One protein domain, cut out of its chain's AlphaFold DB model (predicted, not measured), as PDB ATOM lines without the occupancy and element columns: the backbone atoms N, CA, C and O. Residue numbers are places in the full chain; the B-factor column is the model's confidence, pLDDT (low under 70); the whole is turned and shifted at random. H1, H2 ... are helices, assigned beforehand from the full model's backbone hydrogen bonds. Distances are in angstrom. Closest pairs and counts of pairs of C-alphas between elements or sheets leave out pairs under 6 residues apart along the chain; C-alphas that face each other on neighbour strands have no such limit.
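This is residues 250 to 308 of the 308 residues of an uncharacterized protein of Streblomastix strix (UniProt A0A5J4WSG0). Two helices make a flat, narrow V: the long H1 is one arm, the shorter H2 folds back from its far end as the other, and they meet only near the turn. Away from that turn the arms spread, and residues 250 to 273 and 296 to 308 stand free. The printed part has 59 residues with two named helices, H1 then H2, and no named strand; its class is all helix. It is only just extended, close to loose, with a radius of gyration of the C-alphas of 16.0 A, and it spans 51 by 27 by 9 A.

Find C-alpha 250 at (319.485, 197.521, 286.310); from there H1, residues 250 to 283, runs 49.8 A to C-alpha 283 at (367.723, 208.750, 291.528). Just after it look for H2, residues 285 to 305, which covers 31.2 A from its first to its last C-alpha and ends at C-alpha 305, at (343.596, 203.580, 268.987).

Start at Ser 281 in H1 and look across to Gly 288 in H2: their C-alphas, the closest of the two helices, are 4.1 A apart. H1 and H2 touch, with residues 277 to 282 of H1 and residues 287 to 291 of H2 alone. They run opposite ways at a shallow tilt of 29 degrees and form a helical hairpin. Their centres are 17.8 A apart. Along the backbones, 29 of 30 O i to N i+4 pairs in H1 and 15 of 17 in H2 are within hydrogen-bond range.

The two C-alphas farthest apart are those of Phe 250 and Pro 285, at 51.5 A. The printed part has no cut and ends at Arg 308, the chain's last residue. The link from H1 to H2 is tight, with one residue, His 284, between them. The mean pLDDT of the printed part is 85.0; look for values under 70 at residue 305 and residues 307 to 308.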
ATOM      1  N   PHE A 250     318.530 197.799 285.244       90.56
ATOM      2  CA  PHE A 250     319.485 197.521 286.310       90.56
ATOM      3  C   PHE A 250     320.908 197.330 285.761       90.56
ATOM      4  O   PHE A 250     321.850 197.968 286.239       90.56
ATOM      5  N   GLY A 251     321.058 196.540 284.692       91.12
ATOM      6  CA  GLY A 251     322.358 196.294 284.062       91.12
ATOM      7  C   GLY A 251     323.041 197.569 283.552       91.12
ATOM      8  O   GLY A 251     324.241 197.756 283.759       91.12
ATOM      9  N   SER A 252     322.282 198.495 282.952       88.81
ATOM     10  CA  SER A 252     322.831 199.759 282.440       88.81
ATOM     11  C   SER A 252     323.329 200.694 283.551       88.81
ATOM     12  O   SER A 252     324.354 201.360 283.378       88.81
ATOM     13  N   LYS A 253     322.673 200.703 284.720       92.25
ATOM     14  CA  LYS A 253     323.118 201.469 285.897       92.25
ATOM     15  C   LYS A 253     324.407 200.910 286.492       92.25
ATOM     16  O   LYS A 253     325.319 201.690 286.772       92.25
ATOM     17  N   ILE A 254     324.513 199.586 286.634       93.69
ATOM     18  CA  ILE A 254     325.736 198.933 287.128       93.69
ATOM     19  C   ILE A 254     326.898 199.197 286.174       93.69
ATOM     20  O   ILE A 254     327.955 199.660 286.603       93.69
ATOM     21  N   LEU A 255     326.692 198.979 284.875       93.44
ATOM     22  CA  LEU A 255     327.734 199.197 283.876       93.44
ATOM     23  C   LEU A 255     328.176 200.669 283.829       93.44
ATOM     24  O   LEU A 255     329.371 200.959 283.743       93.44
ATOM     25  N   GLY A 256     327.230 201.605 283.956       95.31
ATOM     26  CA  GLY A 256     327.521 203.033 284.078       95.31
ATOM     27  C   GLY A 256     328.345 203.374 285.326       95.31
ATOM     28  O   GLY A 256     329.275 204.181 285.242       95.31
ATOM     29  N   GLY A 257     328.050 202.737 286.462       95.31
ATOM     30  CA  GLY A 257     328.827 202.858 287.698       95.31
ATOM     31  C   GLY A 257     330.259 202.340 287.542       95.31
ATOM     32  O   GLY A 257     331.207 203.072 287.831       95.31
ATOM     33  N   ILE A 258     330.427 201.128 287.002       93.81
ATOM     34  CA  ILE A 258     331.741 200.508 286.763       93.81
ATOM     35  C   ILE A 258     332.586 201.379 285.829       93.81
ATOM     36  O   ILE A 258     333.748 201.659 286.129       93.81
ATOM     37  N   LYS A 259     332.002 201.878 284.732       93.69
ATOM     38  CA  LYS A 259     332.708 202.747 283.779       93.69
ATOM     39  C   LYS A 259     333.211 204.035 284.433       93.69
ATOM     40  O   LYS A 259     334.326 204.469 284.143       93.69
ATOM     41  N   LYS A 260     332.424 204.637 285.336       94.94
ATOM     42  CA  LYS A 260     332.861 205.812 286.104       94.94
ATOM     43  C   LYS A 260     334.050 205.469 286.998       94.94
ATOM     44  O   LYS A 260     335.059 206.162 286.927       94.94
ATOM     45  N   VAL A 261     333.956 204.402 287.793       95.62
ATOM     46  CA  VAL A 261     335.036 203.992 288.708       95.62
ATOM     47  C   VAL A 261     336.319 203.668 287.939       95.62
ATOM     48  O   VAL A 261     337.383 204.153 288.312       95.62
ATOM     49  N   ALA A 262     336.224 202.944 286.821       94.19
ATOM     50  CA  ALA A 262     337.373 202.648 285.968       94.19
ATOM     51  C   ALA A 262     338.068 203.925 285.457       94.19
ATOM     52  O   ALA A 262     339.295 204.014 285.493       94.19
ATOM     53  N   GLY A 263     337.298 204.948 285.065       94.69
ATOM     54  CA  GLY A 263     337.846 206.253 284.675       94.69
ATOM     55  C   GLY A 263     338.602 206.960 285.809       94.69
ATOM     56  O   GLY A 263     339.680 207.514 285.584       94.69
ATOM     57  N   TRP A 264     338.088 206.897 287.043       96.25
ATOM     58  CA  TRP A 264     338.761 207.455 288.224       96.25
ATOM     59  C   TRP A 264     340.056 206.715 288.575       96.25
ATOM     60  O   TRP A 264     341.061 207.358 288.899       96.25
ATOM     61  N   VAL A 265     340.056 205.382 288.476       94.69
ATOM     62  CA  VAL A 265     341.243 204.552 288.731       94.69
ATOM     63  C   VAL A 265     342.325 204.836 287.690       94.69
ATOM     64  O   VAL A 265     343.462 205.108 288.069       94.69
ATOM     65  N   ALA A 266     341.971 204.874 286.402       94.06
ATOM     66  CA  ALA A 266     342.916 205.169 285.325       94.06
ATOM     67  C   ALA A 266     343.545 206.569 285.469       94.06
ATOM     68  O   ALA A 266     344.763 206.720 285.370       94.06
ATOM     69  N   SER A 267     342.732 207.584 285.782       89.69
ATOM     70  CA  SER A 267     343.210 208.957 286.010       89.69
ATOM     71  C   SER A 267     344.168 209.047 287.204       89.69
ATOM     72  O   SER A 267     345.248 209.639 287.115       89.69
ATOM     73  N   THR A 268     343.813 208.395 288.314       94.94
ATOM     74  CA  THR A 268     344.662 208.339 289.512       94.94
ATOM     75  C   THR A 268     345.981 207.626 289.223       94.94
ATOM     76  O   THR A 268     347.043 208.143 289.569       94.94
ATOM     77  N   GLN A 269     345.935 206.482 288.537       93.44
ATOM     78  CA  GLN A 269     347.124 205.714 288.173       93.44
ATOM     79  C   GLN A 269     348.062 206.517 287.266       93.44
ATOM     80  O   GLN A 269     349.267 206.551 287.516       93.44
ATOM     81  N   HIS A 270     347.525 207.216 286.263       91.38
ATOM     82  CA  HIS A 270     348.316 208.082 285.388       91.38
ATOM     83  C   HIS A 270     349.018 209.195 286.180       91.38
ATOM     84  O   HIS A 270     350.206 209.451 285.983       91.38
ATOM     85  N   LYS A 271     348.316 209.819 287.136       93.31
ATOM     86  CA  LYS A 271     348.888 210.874 287.983       93.31
ATOM     87  C   LYS A 271     350.000 210.348 288.892       93.31
ATOM     88  O   LYS A 271     351.048 210.983 288.982       93.31
ATOM     89  N   VAL A 272     349.788 209.192 289.522       93.12
ATOM     90  CA  VAL A 272     350.794 208.529 290.367       93.12
ATOM     91  C   VAL A 272     352.018 208.131 289.546       93.12
ATOM     92  O   VAL A 272     353.145 208.326 289.999       93.12
ATOM     93  N   MET A 273     351.831 207.635 288.320       90.62
ATOM     94  CA  MET A 273     352.980 207.288 287.488       90.62
ATOM     95  C   MET A 273     353.733 208.497 286.948       90.62
ATOM     96  O   MET A 273     354.963 208.456 286.900       90.62
ATOM     97  N   GLY A 274     353.037 209.588 286.630       88.44
ATOM     98  CA  GLY A 274     353.680 210.846 286.257       88.44
ATOM     99  C   GLY A 274     354.559 211.411 287.376       88.44
ATOM    100  O   GLY A 274     355.700 211.800 287.123       88.44
ATOM    101  N   THR A 275     354.079 211.407 288.625       89.00
ATOM    102  CA  THR A 275     354.860 211.914 289.767       89.00
ATOM    103  C   THR A 275     356.042 211.009 290.106       89.00
ATOM    104  O   THR A 275     357.151 211.506 290.309       89.00
ATOM    105  N   LEU A 276     355.841 209.688 290.106       87.06
ATOM    106  CA  LEU A 276     356.915 208.730 290.373       87.06
ATOM    107  C   LEU A 276     357.994 208.750 289.287       87.06
ATOM    108  O   LEU A 276     359.173 208.642 289.617       87.06
ATOM    109  N   SER A 277     357.631 208.943 288.016       83.94
ATOM    110  CA  SER A 277     358.608 209.031 286.923       83.94
ATOM    111  C   SER A 277     359.606 210.174 287.136       83.94
ATOM    112  O   SER A 277     360.796 210.002 286.870       83.94
ATOM    113  N   GLY A 278     359.152 211.317 287.664       83.06
ATOM    114  CA  GLY A 278     360.029 212.435 288.016       83.06
ATOM    115  C   GLY A 278     361.043 212.047 289.095       83.06
ATOM    116  O   GLY A 278     362.249 212.155 288.881       83.06
ATOM    117  N   SER A 279     360.573 211.506 290.221       81.88
ATOM    118  CA  SER A 279     361.441 211.107 291.338       81.88
ATOM    119  C   SER A 279     362.412 209.977 290.977       81.88
ATOM    120  O   SER A 279     363.582 210.026 291.353       81.88
ATOM    121  N   VAL A 280     361.961 208.977 290.212       81.12
ATOM    122  CA  VAL A 280     362.807 207.855 289.769       81.12
ATOM    123  C   VAL A 280     363.892 208.331 288.797       81.12
ATOM    124  O   VAL A 280     365.039 207.892 288.905       81.12
ATOM    125  N   SER A 281     363.576 209.276 287.905       77.38
ATOM    126  CA  SER A 281     364.562 209.833 286.968       77.38
ATOM    127  C   SER A 281     365.700 210.595 287.659       77.38
ATOM    128  O   SER A 281     366.822 210.599 287.155       77.38
ATOM    129  N   MET A 282     365.446 211.172 288.841       85.12
ATOM    130  CA  MET A 282     366.466 211.863 289.639       85.12
ATOM    131  C   MET A 282     367.409 210.899 290.368       85.12
ATOM    132  O   MET A 282     368.583 211.216 290.543       85.12
ATOM    133  N   LEU A 283     366.916 209.734 290.796       86.25
ATOM    134  CA  LEU A 283     367.723 208.750 291.528       86.25
ATOM    135  C   LEU A 283     368.588 207.891 290.605       86.25
ATOM    136  O   LEU A 283     369.653 207.432 291.012       86.25
ATOM    137  N   HIS A 284     368.140 207.662 289.371       83.19
ATOM    138  CA  HIS A 284     368.855 206.814 288.426       83.19
ATOM    139  C   HIS A 284     368.767 207.405 287.009       83.19
ATOM    140  O   HIS A 284     367.874 207.038 286.238       83.19
ATOM    141  N   PRO A 285     369.700 208.301 286.628       77.81
ATOM    142  CA  PRO A 285     369.663 209.006 285.342       77.81
ATOM    143  C   PRO A 285     369.559 208.058 284.137       77.81
ATOM    144  O   PRO A 285     368.842 208.332 283.176       77.81
ATOM    145  N   SER A 286     370.197 206.883 284.217       78.44
ATOM    146  CA  SER A 286     370.125 205.855 283.170       78.44
ATOM    147  C   SER A 286     368.770 205.132 283.110       78.44
ATOM    148  O   SER A 286     368.388 204.669 282.040       78.44
ATOM    149  N   ALA A 287     368.019 205.046 284.217       75.81
ATOM    150  CA  ALA A 287     366.663 204.476 284.212       75.81
ATOM    151  C   ALA A 287     365.620 205.483 283.701       75.81
ATOM    152  O   ALA A 287     364.652 205.090 283.050       75.81
ATOM    153  N   GLY A 288     365.852 206.782 283.930       76.69
ATOM    154  CA  GLY A 288     365.018 207.861 283.395       76.69
ATOM    155  C   GLY A 288     364.920 207.836 281.866       76.69
ATOM    156  O   GLY A 288     363.835 208.018 281.321       76.69
ATOM    157  N   LEU A 289     366.019 207.513 281.171       79.94
ATOM    158  CA  LEU A 289     366.024 207.356 279.711       79.94
ATOM    159  C   LEU A 289     365.131 206.198 279.240       79.94
ATOM    160  O   LEU A 289     364.367 206.368 278.294       79.94
ATOM    161  N   ILE A 290     365.169 205.053 279.930       81.75
ATOM    162  CA  ILE A 290     364.372 203.870 279.571       81.75
ATOM    163  C   ILE A 290     362.877 204.133 279.810       81.75
ATOM    164  O   ILE A 290     362.054 203.827 278.946       81.75
ATOM    165  N   MET A 291     362.515 204.755 280.940       76.31
ATOM    166  CA  MET A 291     361.120 205.126 281.216       76.31
ATOM    167  C   MET A 291     360.584 206.156 280.217       76.31
ATOM    168  O   MET A 291     359.437 206.037 279.790       76.31
ATOM    169  N   ASN A 292     361.407 207.119 279.789       80.38
ATOM    170  CA  ASN A 292     360.999 208.110 278.794       80.38
ATOM    171  C   ASN A 292     360.726 207.467 277.420       80.38
ATOM    172  O   ASN A 292     359.732 207.782 276.765       80.38
ATOM    173  N   THR A 293     361.553 206.501 276.999       84.56
ATOM    174  CA  THR A 293     361.308 205.732 275.768       84.56
ATOM    175  C   THR A 293     360.003 204.936 275.846       84.56
ATOM    176  O   THR A 293     359.222 204.960 274.896       84.56
ATOM    177  N   VAL A 294     359.723 204.281 276.976       84.62
ATOM    178  CA  VAL A 294     358.477 203.517 277.166       84.62
ATOM    179  C   VAL A 294     357.247 204.434 277.175       84.62
ATOM    180  O   VAL A 294     356.247 204.104 276.537       84.62
ATOM    181  N   GLY A 295     357.325 205.600 277.824       81.88
ATOM    182  CA  GLY A 295     356.246 206.596 277.828       81.88
ATOM    183  C   GLY A 295     355.911 207.121 276.428       81.88
ATOM    184  O   GLY A 295     354.738 207.188 276.059       81.88
ATOM    185  N   ASN A 296     356.933 207.404 275.613       83.56
ATOM    186  CA  ASN A 296     356.749 207.844 274.226       83.56
ATOM    187  C   ASN A 296     356.112 206.765 273.343       83.56
ATOM    188  O   ASN A 296     355.257 207.077 272.514       83.56
ATOM    189  N   ILE A 297     356.491 205.495 273.532       85.94
ATOM    190  CA  ILE A 297     355.867 204.382 272.810       85.94
ATOM    191  C   ILE A 297     354.396 204.273 273.217       85.94
ATOM    192  O   ILE A 297     353.545 204.285 272.333       85.94
ATOM    193  N   ALA A 298     354.091 204.251 274.521       82.12
ATOM    194  CA  ALA A 298     352.728 204.133 275.046       82.12
ATOM    195  C   ALA A 298     351.791 205.249 274.544       82.12
ATOM    196  O   ALA A 298     350.685 204.955 274.088       82.12
ATOM    197  N   GLY A 299     352.250 206.506 274.547       78.38
ATOM    198  CA  GLY A 299     351.480 207.635 274.008       78.38
ATOM    199  C   GLY A 299     351.226 207.535 272.497       78.38
ATOM    200  O   GLY A 299     350.159 207.915 272.018       78.38
ATOM    201  N   GLY A 300     352.169 206.962 271.741       81.62
ATOM    202  CA  GLY A 300     351.988 206.685 270.315       81.62
ATOM    203  C   GLY A 300     350.917 205.624 270.031       81.62
ATOM    204  O   GLY A 300     350.151 205.771 269.078       81.62
ATOM    205  N   ILE A 301     350.822 204.578 270.865       77.88
ATOM    206  CA  ILE A 301     349.807 203.519 270.699       77.88
ATOM    207  C   ILE A 301     348.402 204.049 271.008       77.88
ATOM    208  O   ILE A 301     347.459 203.739 270.280       77.88
ATOM    209  N   ASP A 302     348.267 204.889 272.038       74.62
ATOM    210  CA  ASP A 302     346.988 205.497 272.430       74.62
ATOM    211  C   ASP A 302     346.432 206.416 271.325       74.62
ATOM    212  O   ASP A 302     345.267 206.317 270.931       74.62
ATOM    213  N   MET A 303     347.305 207.217 270.697       75.38
ATOM    214  CA  MET A 303     346.932 208.063 269.557       75.38
ATOM    215  C   MET A 303     346.479 207.253 268.327       75.38
ATOM    216  O   MET A 303     345.657 207.728 267.538       75.38
ATOM    217  N   HIS A 304     346.983 206.028 268.150       72.38
ATOM    218  CA  HIS A 304     346.556 205.142 267.066       72.38
ATOM    219  C   HIS A 304     345.233 204.420 267.345       72.38
ATOM    220  O   HIS A 304     344.517 204.105 266.392       72.38
ATOM    221  N   LEU A 305     344.871 204.201 268.610       69.62
ATOM    222  CA  LEU A 305     343.596 203.580 268.987       69.62
ATOM    223  C   LEU A 305     342.406 204.548 268.895       69.62
ATOM    224  O   LEU A 305     341.296 204.104 268.627       69.62
ATOM    225  N   ILE A 306     342.633 205.859 269.020       74.25
ATOM    226  CA  ILE A 306     341.583 206.895 268.921       74.25
ATOM    227  C   ILE A 306     341.136 207.175 267.468       74.25
ATOM    228  O   ILE A 306     340.119 207.827 267.241       74.25
ATOM    229  N   LYS A 307     341.865 206.673 266.460       68.62
ATOM    230  CA  LYS A 307     341.563 206.890 265.031       68.62
ATOM    231  C   LYS A 307     340.784 205.756 264.341       68.62
ATOM    232  O   LYS A 307     340.647 205.804 263.119       68.62
ATOM    233  N   ARG A 308     340.292 204.754 265.073       49.19
ATOM    234  CA  ARG A 308     339.404 203.700 264.546       49.19
ATOM    235  C   ARG A 308     337.995 203.856 265.091       49.19
ATOM    236  O   ARG A 308     337.068 203.546 264.316       49.19
TER     237      ARG A 308